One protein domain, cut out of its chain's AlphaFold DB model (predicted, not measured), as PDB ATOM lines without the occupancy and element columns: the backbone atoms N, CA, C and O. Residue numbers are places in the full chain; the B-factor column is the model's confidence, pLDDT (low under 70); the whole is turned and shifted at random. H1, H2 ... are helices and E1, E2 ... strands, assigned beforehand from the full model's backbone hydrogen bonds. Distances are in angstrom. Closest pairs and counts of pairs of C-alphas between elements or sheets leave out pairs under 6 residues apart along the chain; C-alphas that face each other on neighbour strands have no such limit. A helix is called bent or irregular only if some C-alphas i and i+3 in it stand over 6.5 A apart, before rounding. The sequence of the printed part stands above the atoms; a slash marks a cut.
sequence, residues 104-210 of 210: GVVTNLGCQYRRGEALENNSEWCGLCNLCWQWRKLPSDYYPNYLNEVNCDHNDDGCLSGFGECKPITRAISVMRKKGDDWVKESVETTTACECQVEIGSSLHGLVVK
ATOM      1  N   GLY A 104     146.492 167.997 157.702       84.88
ATOM      2  CA  GLY A 104     146.718 169.393 157.329       84.88
ATOM      3  C   GLY A 104     145.931 169.863 156.102       84.88
ATOM      4  O   GLY A 104     145.082 169.160 155.568       84.88
ATOM      5  N   VAL A 105     146.209 171.091 155.665       88.25
ATOM      6  CA  VAL A 105     145.582 171.740 154.504       88.25
ATOM      7  C   VAL A 105     146.627 171.951 153.418       88.25
ATOM      8  O   VAL A 105     147.693 172.500 153.688       88.25
ATOM      9  N   VAL A 106     146.321 171.531 152.193       91.00
ATOM     10  CA  VAL A 106     147.221 171.636 151.040       91.00
ATOM     11  C   VAL A 106     146.922 172.899 150.230       91.00
ATOM     12  O   VAL A 106     145.769 173.185 149.918       91.00
ATOM     13  N   THR A 107     147.975 173.618 149.846       92.44
ATOM     14  CA  THR A 107     147.926 174.800 148.982       92.44
ATOM     15  C   THR A 107     148.884 174.611 147.813       92.44
ATOM     16  O   THR A 107     150.091 174.475 148.009       92.44
ATOM     17  N   ASN A 108     148.354 174.640 146.592       92.75
ATOM     18  CA  ASN A 108     149.162 174.582 145.376       92.75
ATOM     19  C   ASN A 108     149.860 175.930 145.133       92.75
ATOM     20  O   ASN A 108     149.237 176.985 145.257       92.75
ATOM     21  N   LEU A 109     151.147 175.888 144.800       93.25
ATOM     22  CA  LEU A 109     151.970 177.067 144.525       93.25
ATOM     23  C   LEU A 109     152.155 177.302 143.026       93.25
ATOM     24  O   LEU A 109     152.328 178.441 142.602       93.25
ATOM     25  N   GLY A 110     152.133 176.236 142.227       92.62
ATOM     26  CA  GLY A 110     152.264 176.318 140.780       92.62
ATOM     27  C   GLY A 110     152.475 174.961 140.113       92.62
ATOM     28  O   GLY A 110     153.064 174.051 140.694       92.62
ATOM     29  N   CYS A 111     152.007 174.851 138.867       92.19
ATOM     30  CA  CYS A 111     152.046 173.648 138.024       92.19
ATOM     31  C   CYS A 111     152.758 173.903 136.683       92.19
ATOM     32  O   CYS A 111     152.313 173.463 135.620       92.19
ATOM     33  N   GLN A 112     153.823 174.698 136.724       89.81
ATOM     34  CA  GLN A 112     154.626 175.075 135.562       89.81
ATOM     35  C   GLN A 112     155.665 174.015 135.177       89.81
ATOM     36  O   GLN A 112     156.257 174.112 134.114       89.81
ATOM     37  N   TYR A 113     155.897 173.008 136.023       91.94
ATOM     38  CA  TYR A 113     156.807 171.917 135.694       91.94
ATOM     39  C   TYR A 113     156.081 170.910 134.799       91.94
ATOM     40  O   TYR A 113     155.257 170.118 135.270       91.94
ATOM     41  N   ARG A 114     156.368 170.967 133.497       92.00
ATOM     42  CA  ARG A 114     155.712 170.148 132.477       92.00
ATOM     43  C   ARG A 114     156.689 169.209 131.787       92.00
ATOM     44  O   ARG A 114     157.824 169.560 131.467       92.00
ATOM     45  N   ARG A 115     156.215 167.993 131.531       91.88
ATOM     46  CA  ARG A 115     156.929 166.968 130.782       91.88
ATOM     47  C   ARG A 115     157.284 167.485 129.391       91.88
ATOM     48  O   ARG A 115     156.431 167.994 128.671       91.88
ATOM     49  N   GLY A 116     158.543 167.301 129.003       90.94
ATOM     50  CA  GLY A 116     159.054 167.725 127.698       90.94
ATOM     51  C   GLY A 116     159.348 169.224 127.571       90.94
ATOM     52  O   GLY A 116     159.943 169.618 126.572       90.94
ATOM     53  N   GLU A 117     159.010 170.043 128.570       91.62
ATOM     54  CA  GLU A 117     159.424 171.446 128.626       91.62
ATOM     55  C   GLU A 117     160.792 171.576 129.307       91.62
ATOM     56  O   GLU A 117     161.173 170.755 130.149       91.62
ATOM     57  N   ALA A 118     161.551 172.604 128.919       91.31
ATOM     58  CA  ALA A 118     162.830 172.912 129.541       91.31
ATOM     59  C   ALA A 118     162.622 173.242 131.028       91.31
ATOM     60  O   ALA A 118     161.751 174.038 131.370       91.31
ATOM     61  N   LEU A 119     163.432 172.640 131.904       86.00
ATOM     62  CA  LEU A 119     163.273 172.771 133.361       86.00
ATOM     63  C   LEU A 119     163.408 174.214 133.860       86.00
ATOM     64  O   LEU A 119     162.770 174.605 134.833       86.00
ATOM     65  N   GLU A 120     164.243 174.995 133.180       83.62
ATOM     66  CA  GLU A 120     164.525 176.395 133.465       83.62
ATOM     67  C   GLU A 120     164.834 177.129 132.152       83.62
ATOM     68  O   GLU A 120     165.061 176.509 131.106       83.62
ATOM     69  N   ASN A 121     164.889 178.462 132.202       81.94
ATOM     70  CA  ASN A 121     165.292 179.268 131.051       81.94
ATOM     71  C   ASN A 121     166.695 178.854 130.576       81.94
ATOM     72  O   ASN A 121     167.662 178.964 131.325       81.94
ATOM     73  N   ASN A 122     166.803 178.447 129.308       82.94
ATOM     74  CA  ASN A 122     168.028 177.932 128.676       82.94
ATOM     75  C   ASN A 122     168.516 176.567 129.200       82.94
ATOM     76  O   ASN A 122     169.679 176.222 129.002       82.94
ATOM     77  N   SER A 123     167.651 175.779 129.841       88.25
ATOM     78  CA  SER A 123     167.967 174.385 130.154       88.25
ATOM     79  C   SER A 123     167.917 173.517 128.892       88.25
ATOM     80  O   SER A 123     166.937 173.543 128.151       88.25
ATOM     81  N   GLU A 124     168.946 172.696 128.685       93.50
ATOM     82  CA  GLU A 124     168.944 171.611 127.687       93.50
ATOM     83  C   GLU A 124     168.232 170.346 128.201       93.50
ATOM     84  O   GLU A 124     168.026 169.386 127.463       93.50
ATOM     85  N   TRP A 125     167.847 170.347 129.478       92.38
ATOM     86  CA  TRP A 125     167.161 169.249 130.147       92.38
ATOM     87  C   TRP A 125     165.667 169.525 130.240       92.38
ATOM     88  O   TRP A 125     165.258 170.658 130.519       92.38
ATOM     89  N   CYS A 126     164.871 168.471 130.068       92.25
ATOM     90  CA  CYS A 126     163.428 168.490 130.253       92.25
ATOM     91  C   CYS A 126     162.979 167.476 131.307       92.25
ATOM     92  O   CYS A 126     163.656 166.482 131.585       92.25
ATOM     93  N   GLY A 127     161.817 167.736 131.902       91.12
ATOM     94  CA  GLY A 127     161.194 166.818 132.848       91.12
ATOM     95  C   GLY A 127     160.570 165.621 132.133       91.12
ATOM     96  O   GLY A 127     160.030 165.756 131.033       91.12
ATOM     97  N   LEU A 128     160.597 164.453 132.777       94.56
ATOM     98  CA  LEU A 128     159.931 163.244 132.274       94.56
ATOM     99  C   LEU A 128     158.493 163.079 132.775       94.56
ATOM    100  O   LEU A 128     157.795 162.222 132.249       94.56
ATOM    101  N   CYS A 129     158.073 163.894 133.745       95.88
ATOM    102  CA  CYS A 129     156.743 163.886 134.348       95.88
ATOM    103  C   CYS A 129     156.297 165.310 134.689       95.88
ATOM    104  O   CYS A 129     157.128 166.175 134.970       95.88
ATOM    105  N   ASN A 130     154.990 165.536 134.707       94.62
ATOM    106  CA  ASN A 130     154.349 166.733 135.223       94.62
ATOM    107  C   ASN A 130     154.339 166.710 136.755       94.62
ATOM    108  O   ASN A 130     154.021 165.692 137.378       94.62
ATOM    109  N   LEU A 131     154.605 167.862 137.370       94.19
ATOM    110  CA  LEU A 131     154.393 168.049 138.801       94.19
ATOM    111  C   LEU A 131     153.947 169.473 139.123       94.19
ATOM    112  O   LEU A 131     154.201 170.424 138.382       94.19
ATOM    113  N   CYS A 132     153.304 169.614 140.274       94.56
ATOM    114  CA  CYS A 132     153.024 170.895 140.892       94.56
ATOM    115  C   CYS A 132     153.774 171.018 142.213       94.56
ATOM    116  O   CYS A 132     153.847 170.066 142.990       94.56
ATOM    117  N   TRP A 133     154.262 172.215 142.503       95.56
ATOM    118  CA  TRP A 133     154.763 172.561 143.824       95.56
ATOM    119  C   TRP A 133     153.593 172.863 144.747       95.56
ATOM    120  O   TRP A 133     152.645 173.550 144.356       95.56
ATOM    121  N   GLN A 134     153.659 172.381 145.982       95.81
ATOM    122  CA  GLN A 134     152.636 172.661 146.975       95.81
ATOM    123  C   GLN A 134     153.219 172.765 148.381       95.81
ATOM    124  O   GLN A 134     154.292 172.244 148.688       95.81
ATOM    125  N   TRP A 135     152.465 173.417 149.255       95.38
ATOM    126  CA  TRP A 135     152.693 173.368 150.689       95.38
ATOM    127  C   TRP A 135     151.551 172.655 151.378       95.38
ATOM    128  O   TRP A 135     150.390 172.844 151.020       95.38
ATOM    129  N   ARG A 136     151.876 171.893 152.419       94.00
ATOM    130  CA  ARG A 136     150.884 171.356 153.344       94.00
ATOM    131  C   ARG A 136     151.065 171.991 154.709       94.00
ATOM    132  O   ARG A 136     152.100 171.835 155.352       94.00
ATOM    133  N   LYS A 137     150.050 172.732 155.143       94.12
ATOM    134  CA  LYS A 137     149.974 173.306 156.480       94.12
ATOM    135  C   LYS A 137     149.420 172.263 157.437       94.12
ATOM    136  O   LYS A 137     148.228 171.969 157.403       94.12
ATOM    137  N   LEU A 138     150.270 171.714 158.289       93.00
ATOM    138  CA  LEU A 138     149.863 170.803 159.350       93.00
ATOM    139  C   LEU A 138     149.017 171.533 160.413       93.00
ATOM    140  O   LEU A 138     149.039 172.767 160.499       93.00
ATOM    141  N   PRO A 139     148.268 170.799 161.249       92.12
ATOM    142  CA  PRO A 139     147.588 171.385 162.400       92.12
ATOM    143  C   PRO A 139     148.556 172.128 163.341       92.12
ATOM    144  O   PRO A 139     149.762 171.877 163.349       92.12
ATOM    145  N   SER A 140     148.048 173.088 164.117       93.31
ATOM    146  CA  SER A 140     148.876 174.006 164.921       93.31
ATOM    147  C   SER A 140     149.680 173.333 166.040       93.31
ATOM    148  O   SER A 140     150.616 173.937 166.554       93.31
ATOM    149  N   ASP A 141     149.324 172.107 166.422       93.62
ATOM    150  CA  ASP A 141     150.076 171.263 167.352       93.62
ATOM    151  C   ASP A 141     151.298 170.589 166.704       93.62
ATOM    152  O   ASP A 141     152.018 169.880 167.396       93.62
ATOM    153  N   TYR A 142     151.579 170.820 165.417       95.81
ATOM    154  CA  TYR A 142     152.731 170.244 164.718       95.81
ATOM    155  C   TYR A 142     153.860 171.245 164.467       95.81
ATOM    156  O   TYR A 142     153.633 172.421 164.163       95.81
ATOM    157  N   TYR A 143     155.094 170.737 164.503       95.81
ATOM    158  CA  TYR A 143     156.309 171.453 164.135       95.81
ATOM    159  C   TYR A 143     157.244 170.587 163.258       95.81
ATOM    160  O   TYR A 143     157.557 169.461 163.645       95.81
ATOM    161  N   PRO A 144     157.757 171.104 162.124       96.00
ATOM    162  CA  PRO A 144     157.368 172.367 161.499       96.00
ATOM    163  C   PRO A 144     155.899 172.338 161.048       96.00
ATOM    164  O   PRO A 144     155.364 171.290 160.704       96.00
ATOM    165  N   ASN A 145     155.235 173.497 161.059       94.94
ATOM    166  CA  ASN A 145     153.812 173.590 160.709       94.94
ATOM    167  C   ASN A 145     153.558 173.572 159.190       94.94
ATOM    168  O   ASN A 145     152.429 173.370 158.761       94.94
ATOM    169  N   TYR A 146     154.591 173.777 158.374       95.75
ATOM    170  CA  TYR A 146     154.494 173.771 156.919       95.75
ATOM    171  C   TYR A 146     155.469 172.759 156.341       95.75
ATOM    172  O   TYR A 146     156.649 172.760 156.695       95.75
ATOM    173  N   LEU A 147     154.962 171.923 155.442       95.31
ATOM    174  CA  LEU A 147     155.737 170.946 154.694       95.31
ATOM    175  C   LEU A 147     155.820 171.364 153.228       95.31
ATOM    176  O   LEU A 147     154.810 171.742 152.631       95.31
ATOM    177  N   ASN A 148     157.023 171.273 152.662       95.19
ATOM    178  CA  ASN A 148     157.259 171.424 151.232       95.19
ATOM    179  C   ASN A 148     157.041 170.080 150.552       95.19
ATOM    180  O   ASN A 148     157.725 169.113 150.883       95.19
ATOM    181  N   GLU A 149     156.114 170.031 149.604       94.56
ATOM    182  CA  GLU A 149     155.760 168.803 148.905       94.56
ATOM    183  C   GLU A 149     155.615 169.065 147.408       94.56
ATOM    184  O   GLU A 149     155.452 170.203 146.953       94.56
ATOM    185  N   VAL A 150     155.641 167.985 146.638       94.69
ATOM    186  CA  VAL A 150     155.216 168.008 145.240       94.69
ATOM    187  C   VAL A 150     153.925 167.219 145.087       94.69
ATOM    188  O   VAL A 150     153.669 166.272 145.825       94.69
ATOM    189  N   ASN A 151     153.113 167.594 144.111       92.75
ATOM    190  CA  ASN A 151     151.955 166.825 143.686       92.75
ATOM    191  C   ASN A 151     152.160 166.368 142.248       92.75
ATOM    192  O   ASN A 151     152.348 167.205 141.365       92.75
ATOM    193  N   CYS A 152     152.104 165.064 142.006       92.94
ATOM    194  CA  CYS A 152     152.175 164.537 140.647       92.94
ATOM    195  C   CYS A 152     150.836 164.745 139.944       92.94
ATOM    196  O   CYS A 152     149.778 164.592 140.557       92.94
ATOM    197  N   ASP A 153     150.874 165.110 138.665       89.00
ATOM    198  CA  ASP A 153     149.657 165.203 137.863       89.00
ATOM    199  C   ASP A 153     149.117 163.792 137.617       89.00
ATOM    200  O   ASP A 153     149.729 163.001 136.906       89.00
ATOM    201  N   HIS A 154     147.968 163.465 138.207       82.00
ATOM    202  CA  HIS A 154     147.351 162.146 138.051       82.00
ATOM    203  C   HIS A 154     146.860 161.864 136.624       82.00
ATOM    204  O   HIS A 154     146.523 160.722 136.330       82.00
ATOM    205  N   ASN A 155     146.813 162.881 135.756       84.62
ATOM    206  CA  ASN A 155     146.486 162.712 134.341       84.62
ATOM    207  C   ASN A 155     147.735 162.561 133.457       84.62
ATOM    208  O   ASN A 155     147.592 162.348 132.257       84.62
ATOM    209  N   ASP A 156     148.943 162.701 134.011       85.44
ATOM    210  CA  ASP A 156     150.189 162.381 133.308       85.44
ATOM    211  C   ASP A 156     150.539 160.921 133.600       85.44
ATOM    212  O   ASP A 156     151.428 160.611 134.383       85.44
ATOM    213  N   ASP A 157     149.762 160.007 133.028       79.50
ATOM    214  CA  ASP A 157     149.820 158.569 133.305       79.50
ATOM    215  C   ASP A 157     150.952 157.837 132.564       79.50
ATOM    216  O   ASP A 157     151.202 156.660 132.822       79.50
ATOM    217  N   GLY A 158     151.691 158.529 131.693       86.50
ATOM    218  CA  GLY A 158     152.749 157.932 130.886       86.50
ATOM    219  C   GLY A 158     153.930 158.859 130.615       86.50
ATOM    220  O   GLY A 158     153.792 160.048 130.333       86.50
ATOM    221  N   CYS A 159     155.120 158.272 130.608       93.81
ATOM    222  CA  CYS A 159     156.373 158.912 130.228       93.81
ATOM    223  C   CYS A 159     157.138 158.041 129.221       93.81
ATOM    224  O   CYS A 159     156.754 156.907 128.932       93.81
ATOM    225  N   LEU A 160     158.203 158.596 128.627       92.44
ATOM    226  CA  LEU A 160     159.023 157.906 127.618       92.44
ATOM    227  C   LEU A 160     158.172 157.281 126.498       92.44
ATOM    228  O   LEU A 160     158.355 156.124 126.151       92.44
ATOM    229  N   SER A 161     157.202 158.026 125.961       89.31
ATOM    230  CA  SER A 161     156.280 157.546 124.914       89.31
ATOM    231  C   SER A 161     155.471 156.294 125.296       89.31
ATOM    232  O   SER A 161     155.163 155.474 124.435       89.31
ATOM    233  N   GLY A 162     155.122 156.152 126.579       90.31
ATOM    234  CA  GLY A 162     154.304 155.049 127.096       90.31
ATOM    235  C   GLY A 162     155.106 153.832 127.559       90.31
ATOM    236  O   GLY A 162     154.520 152.830 127.948       90.31
ATOM    237  N   PHE A 163     156.440 153.904 127.532       92.69
ATOM    238  CA  PHE A 163     157.299 152.843 128.065       92.69
ATOM    239  C   PHE A 163     157.586 152.980 129.570       92.69
ATOM    240  O   PHE A 163     158.234 152.107 130.150       92.69
ATOM    241  N   GLY A 164     157.135 154.063 130.200       93.19
ATOM    242  CA  GLY A 164     157.174 154.243 131.646       93.19
ATOM    243  C   GLY A 164     155.925 154.949 132.160       93.19
ATOM    244  O   GLY A 164     155.150 155.511 131.385       93.19
ATOM    245  N   GLU A 165     155.768 154.952 133.478       93.56
ATOM    246  CA  GLU A 165     154.653 155.576 134.194       93.56
ATOM    247  C   GLU A 165     155.184 156.630 135.169       93.56
ATOM    248  O   GLU A 165     156.165 156.393 135.880       93.56
ATOM    249  N   CYS A 166     154.524 157.785 135.241       94.62
ATOM    250  CA  CYS A 166     154.850 158.800 136.235       94.62
ATOM    251  C   CYS A 166     154.243 158.432 137.587       94.62
ATOM    252  O   CYS A 166     153.025 158.357 137.744       94.62
ATOM    253  N   LYS A 167     155.102 158.207 138.582       91.94
ATOM    254  CA  LYS A 167     154.698 157.768 139.917       91.94
ATOM    255  C   LYS A 167     155.205 158.714 141.000       91.94
ATOM    256  O   LYS A 167     156.340 159.196 140.915       91.94
ATOM    257  N   PRO A 168     154.391 158.977 142.037       91.56
ATOM    258  CA  PRO A 168     154.850 159.719 143.196       91.56
ATOM    259  C   PRO A 168     155.892 158.908 143.962       91.56
ATOM    260  O   PRO A 168     155.719 157.716 144.212       91.56
ATOM    261  N   ILE A 169     156.950 159.587 144.386       93.12
ATOM    262  CA  ILE A 169     157.902 159.075 145.364       93.12
ATOM    263  C   ILE A 169     157.544 159.668 146.713       93.12
ATOM    264  O   ILE A 169     157.693 160.877 146.925       93.12
ATOM    265  N   THR A 170     157.080 158.817 147.621       89.69
ATOM    266  CA  THR A 170     156.722 159.208 148.984       89.69
ATOM    267  C   THR A 170     157.850 158.903 149.958       89.69
ATOM    268  O   THR A 170     158.583 157.921 149.809       89.69
ATOM    269  N   ARG A 171     158.001 159.762 150.963       88.62
ATOM    270  CA  ARG A 171     158.888 159.543 152.100       88.62
ATOM    271  C   ARG A 171     158.212 159.971 153.393       88.62
ATOM    272  O   ARG A 171     157.702 161.090 153.501       88.62
ATOM    273  N   ALA A 172     158.341 159.112 154.394       88.94
ATOM    274  CA  ALA A 172     158.135 159.447 155.788       88.94
ATOM    275  C   ALA A 172     159.142 160.515 156.233       88.94
ATOM    276  O   ALA A 172     160.357 160.302 156.180       88.94
ATOM    277  N   ILE A 173     158.644 161.646 156.719       91.56
ATOM    278  CA  ILE A 173     159.444 162.641 157.432       91.56
ATOM    279  C   ILE A 173     159.060 162.648 158.909       91.56
ATOM    280  O   ILE A 173     157.904 162.426 159.271       91.56
ATOM    281  N   SER A 174     160.033 162.930 159.774       94.25
ATOM    282  CA  SER A 174     159.771 163.094 161.202       94.25
ATOM    283  C   SER A 174     159.362 164.535 161.491       94.25
ATOM    284  O   SER A 174     160.105 165.473 161.200       94.25
ATOM    285  N   VAL A 175     158.188 164.692 162.092       95.31
ATOM    286  CA  VAL A 175     157.669 165.951 162.629       95.31
ATOM    287  C   VAL A 175     157.488 165.813 164.138       95.31
ATOM    288  O   VAL A 175     157.447 164.708 164.674       95.31
ATOM    289  N   MET A 176     157.381 166.929 164.843       97.00
ATOM    290  CA  MET A 176     157.023 166.949 166.256       97.00
ATOM    291  C   MET A 176     155.543 167.281 166.384       97.00
ATOM    292  O   MET A 176     155.073 168.215 165.739       97.00
ATOM    293  N   ARG A 177     154.829 166.572 167.252       95.50
ATOM    294  CA  ARG A 177     153.453 166.877 167.630       95.50
ATOM    295  C   ARG A 177     153.368 167.140 169.123       95.50
ATOM    296  O   ARG A 177     153.871 166.353 169.925       95.50
ATOM    297  N   LYS A 178     152.716 168.233 169.495       94.50
ATOM    298  CA  LYS A 178     152.457 168.593 170.882       94.50
ATOM    299  C   LYS A 178     151.281 167.773 171.415       94.50
ATOM    300  O   LYS A 178     150.167 167.882 170.905       94.50
ATOM    301  N   LYS A 179     151.517 166.954 172.440       92.75
ATOM    302  CA  LYS A 179     150.503 166.167 173.157       92.75
ATOM    303  C   LYS A 179     150.533 166.581 174.628       92.75
ATOM    304  O   LYS A 179     151.455 166.224 175.350       92.75
ATOM    305  N   GLY A 180     149.546 167.369 175.056       91.25
ATOM    306  CA  GLY A 180     149.597 168.021 176.368       91.25
ATOM    307  C   GLY A 180     150.765 169.008 176.433       91.25
ATOM    308  O   GLY A 180     150.849 169.915 175.599       91.25
ATOM    309  N   ASP A 181     151.669 168.806 177.387       93.44
ATOM    310  CA  ASP A 181     152.877 169.624 177.549       93.44
ATOM    311  C   ASP A 181     154.104 169.064 176.811       93.44
ATOM    312  O   ASP A 181     155.082 169.789 176.612       93.44
ATOM    313  N   ASP A 182     154.029 167.826 176.318       95.62
ATOM    314  CA  ASP A 182     155.156 167.133 175.702       95.62
ATOM    315  C   ASP A 182     155.159 167.235 174.175       95.62
ATOM    316  O   ASP A 182     154.122 167.251 173.506       95.62
ATOM    317  N   TRP A 183     156.364 167.248 173.602       95.69
ATOM    318  CA  TRP A 183     156.577 167.125 172.163       95.69
ATOM    319  C   TRP A 183     157.003 165.705 171.816       95.69
ATOM    320  O   TRP A 183     158.071 165.246 172.215       95.69
ATOM    321  N   VAL A 184     156.193 165.028 171.008       96.44
ATOM    322  CA  VAL A 184     156.431 163.647 170.581       96.44
ATOM    323  C   VAL A 184     156.769 163.624 169.095       96.44
ATOM    324  O   VAL A 184     156.159 164.344 168.307       96.44
ATOM    325  N   LYS A 185     157.743 162.802 168.695       94.62
ATOM    326  CA  LYS A 185     158.039 162.574 167.275       94.62
ATOM    327  C   LYS A 185     156.923 161.756 166.635       94.62
ATOM    328  O   LYS A 185     156.562 160.698 167.141       94.62
ATOM    329  N   GLU A 186     156.434 162.221 165.499       90.38
ATOM    330  CA  GLU A 186     155.453 161.536 164.663       90.38
ATOM    331  C   GLU A 186     155.985 161.463 163.226       90.38
ATOM    332  O   GLU A 186     156.798 162.291 162.806       90.38
ATOM    333  N   SER A 187     155.579 160.433 162.488       87.44
ATOM    334  CA  SER A 187     155.968 160.246 161.091       87.44
ATOM    335  C   SER A 187     154.836 160.708 160.185       87.44
ATOM    336  O   SER A 187     153.700 160.273 160.353       87.44
ATOM    337  N   VAL A 188     155.145 161.566 159.219       88.38
ATOM    338  CA  VAL A 188     154.190 162.041 158.215       88.38
ATOM    339  C   VAL A 188     154.720 161.687 156.834       88.38
ATOM    340  O   VAL A 188     155.835 162.053 156.479       88.38
ATOM    341  N   GLU A 189     153.916 160.979 156.047       88.44
ATOM    342  CA  GLU A 189     154.231 160.700 154.645       88.44
ATOM    343  C   GLU A 189     154.088 161.969 153.809       88.44
ATOM    344  O   GLU A 189     153.075 162.668 153.896       88.44
ATOM    345  N   THR A 190     155.097 162.253 152.992       90.56
ATOM    346  CA  THR A 190     155.126 163.386 152.063       90.56
ATOM    347  C   THR A 190     155.534 162.913 150.680       90.56
ATOM    348  O   THR A 190     156.409 162.056 150.547       90.56
ATOM    349  N   THR A 191     154.931 163.470 149.634       92.75
ATOM    350  CA  THR A 191     155.396 163.233 148.263       92.75
ATOM    351  C   THR A 191     156.570 164.164 147.979       92.75
ATOM    352  O   THR A 191     156.434 165.387 148.007       92.75
ATOM    353  N   THR A 192     157.735 163.575 147.713       93.00
ATOM    354  CA  THR A 192     159.000 164.305 147.535       93.00
ATOM    355  C   THR A 192     159.399 164.490 146.077       93.00
ATOM    356  O   THR A 192     160.141 165.418 145.770       93.00
ATOM    357  N   ALA A 193     158.926 163.619 145.183       94.31
ATOM    358  CA  ALA A 193     159.228 163.683 143.756       94.31
ATOM    359  C   ALA A 193     158.131 163.010 142.918       94.31
ATOM    360  O   ALA A 193     157.320 162.243 143.441       94.31
ATOM    361  N   CYS A 194     158.154 163.281 141.614       94.56
ATOM    362  CA  CYS A 194     157.396 162.562 140.595       94.56
ATOM    363  C   CYS A 194     158.401 161.966 139.618       94.56
ATOM    364  O   CYS A 194     159.106 162.705 138.930       94.56
ATOM    365  N   GLU A 195     158.504 160.643 139.597       93.81
ATOM    366  CA  GLU A 195     159.510 159.938 138.812       93.81
ATOM    367  C   GLU A 195     158.865 159.147 137.686       93.81
ATOM    368  O   GLU A 195     157.850 158.478 137.875       93.81
ATOM    369  N   CYS A 196     159.502 159.197 136.519       95.12
ATOM    370  CA  CYS A 196     159.202 158.288 135.429       95.12
ATOM    371  C   CYS A 196     159.819 156.926 135.754       95.12
ATOM    372  O   CYS A 196     161.043 156.777 135.737       95.12
ATOM    373  N   GLN A 197     158.981 155.947 136.069       94.12
ATOM    374  CA  GLN A 197     159.409 154.598 136.415       94.12
ATOM    375  C   GLN A 197     159.156 153.652 135.245       94.12
ATOM    376  O   GLN A 197     158.075 153.648 134.657       94.12
ATOM    377  N   VAL A 198     160.152 152.830 134.924       93.69
ATOM    378  CA  VAL A 198     160.037 151.753 133.933       93.69
ATOM    379  C   VAL A 198     159.911 150.412 134.645       93.69
ATOM    380  O   VAL A 198     160.504 150.199 135.703       93.69
ATOM    381  N   GLU A 199     159.139 149.492 134.073       91.38
ATOM    382  CA  GLU A 199     158.932 148.172 134.666       91.38
ATOM    383  C   GLU A 199     160.201 147.308 134.569       91.38
ATOM    384  O   GLU A 199     160.886 147.277 133.539       91.38
ATOM    385  N   ILE A 200     160.503 146.568 135.640       92.31
ATOM    386  CA  ILE A 200     161.591 145.585 135.662       92.31
ATOM    387  C   ILE A 200     161.295 144.492 134.632       92.31
ATOM    388  O   ILE A 200     160.280 143.810 134.697       92.31
ATOM    389  N   GLY A 201     162.220 144.299 133.694       91.19
ATOM    390  CA  GLY A 201     162.103 143.305 132.621       91.19
ATOM    391  C   GLY A 201     161.463 143.844 131.341       91.19
ATOM    392  O   GLY A 201     161.458 143.140 130.333       91.19
ATOM    393  N   SER A 202     160.996 145.096 131.345       91.25
ATOM    394  CA  SER A 202     160.596 145.792 130.121       91.25
ATOM    395  C   SER A 202     161.775 145.984 129.164       91.25
ATOM    396  O   SER A 202     162.945 145.947 129.559       91.25
ATOM    397  N   SER A 203     161.472 146.286 127.901       89.31
ATOM    398  CA  SER A 203     162.485 146.603 126.886       89.31
ATOM    399  C   SER A 203     163.398 147.773 127.281       89.31
ATOM    400  O   SER A 203     164.540 147.821 126.831       89.31
ATOM    401  N   LEU A 204     162.927 148.704 128.123       91.06
ATOM    402  CA  LEU A 204     163.738 149.821 128.618       91.06
ATOM    403  C   LEU A 204     164.562 149.479 129.859       91.06
ATOM    404  O   LEU A 204     165.534 150.183 130.124       91.06
ATOM    405  N   HIS A 205     164.242 148.410 130.596       90.75
ATOM    406  CA  HIS A 205     164.996 148.034 131.795       90.75
ATOM    407  C   HIS A 205     166.494 147.889 131.481       90.75
ATOM    408  O   HIS A 205     167.326 148.456 132.182       90.75
ATOM    409  N   GLY A 206     166.841 147.244 130.361       87.62
ATOM    410  CA  GLY A 206     168.232 147.068 129.925       87.62
ATOM    411  C   GLY A 206     168.977 148.355 129.543       87.62
ATOM    412  O   GLY A 206     170.191 148.313 129.399       87.62
ATOM    413  N   LEU A 207     168.284 149.489 129.385       88.19
ATOM    414  CA  LEU A 207     168.912 150.798 129.157       88.19
ATOM    415  C   LEU A 207     169.212 151.545 130.465       88.19
ATOM    416  O   LEU A 207     169.959 152.520 130.452       88.19
ATOM    417  N   VAL A 208     168.618 151.106 131.579       86.62
ATOM    418  CA  VAL A 208     168.797 151.709 132.907       86.62
ATOM    419  C   VAL A 208     169.908 151.006 133.689       86.62
ATOM    420  O   VAL A 208     170.651 151.659 134.420       86.62
ATOM    421  N   VAL A 209     170.038 149.682 133.542       80.19
ATOM    422  CA  VAL A 209     171.077 148.900 134.228       80.19
ATOM    423  C   VAL A 209     172.397 149.008 133.462       80.19
ATOM    424  O   VAL A 209     172.440 148.728 132.265       80.19
ATOM    425  N   LYS A 210     173.465 149.419 134.151       65.31
ATOM    426  CA  LYS A 210     174.827 149.508 133.608       65.31
ATOM    427  C   LYS A 210     175.687 148.338 134.067       65.31
ATOM    428  O   LYS A 210     175.564 147.964 135.253       65.31
TER     429      LYS A 210
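Overview. This is residues 104 to 210 of the 210 residues of an uncharacterized protein of Caenorhabditis japonica (UniProt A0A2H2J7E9). A long, bent two-stranded hairpin, E4 and E5, makes the length of the domain, and a shorter three-stranded sheet, E1 to E3, is packed along part of it as a loose, partial sandwich. The small helix H1 lies off the sheets, toward the end of the hairpin away from its turn. The printed part has 107 residues, with strands E1 to E5 and then H1; the class is mostly strand. Both sheets are antiparallel, in the orders E1, E2, E3 and E4, E5. The whole is loose, with a radius of gyration of the C-alphas of 17.5 A, and spans 56 by 33 by 24 A.

Along the chain. E1, residues 105 to 113, begins at C-alpha 105 (145.582, 171.740, 154.504) and is 21.9 A long. E2 is residues 131 to 137 and E3 residues 146 to 152. E4, residues 165 to 179, measures 40.6 A and bends by 51 degrees at residue 176. E5, residues 182 to 197, measures 41.5 A and bends by 53 degrees at residue 194. H1, residues 205 to 208, ends at C-alpha 208 (168.797, 151.709, 132.907).

Arrangement. E1, E2 and E3 form a meander, each strand the antiparallel neighbour of the one before, and their sheet is strongly twisted. N 107 and O 135 are 2.8 A apart between E1 and E2, and N 134 and O 149 3.0 A between E2 and E3, both within hydrogen-bond range. In the hairpin E4 and E5, N 173 and O 188 are within range at 2.8 A. The two sheets form a sandwich, two sheets face to face, with best planes 20 degrees apart. The closest C-alphas of E3 and E5, Cys 152 and Cys 194, are 5.6 A apart. Residues 142 to 143 pair antiparallel with residues 176 to 177 of E4. H1 is apart from E4, and is too short for an O i to N i+4 pair; its one O i to N i+3 pair is within range.

Size, cuts and confidence. The farthest C-alphas, of Asp 181 and Ser 203, are 56.5 A apart. The printed part has no cut. The links E1 to E2 and E3 to E4 are long. Mean pLDDT of the printed part is 91.4, and residue 210 is under 70.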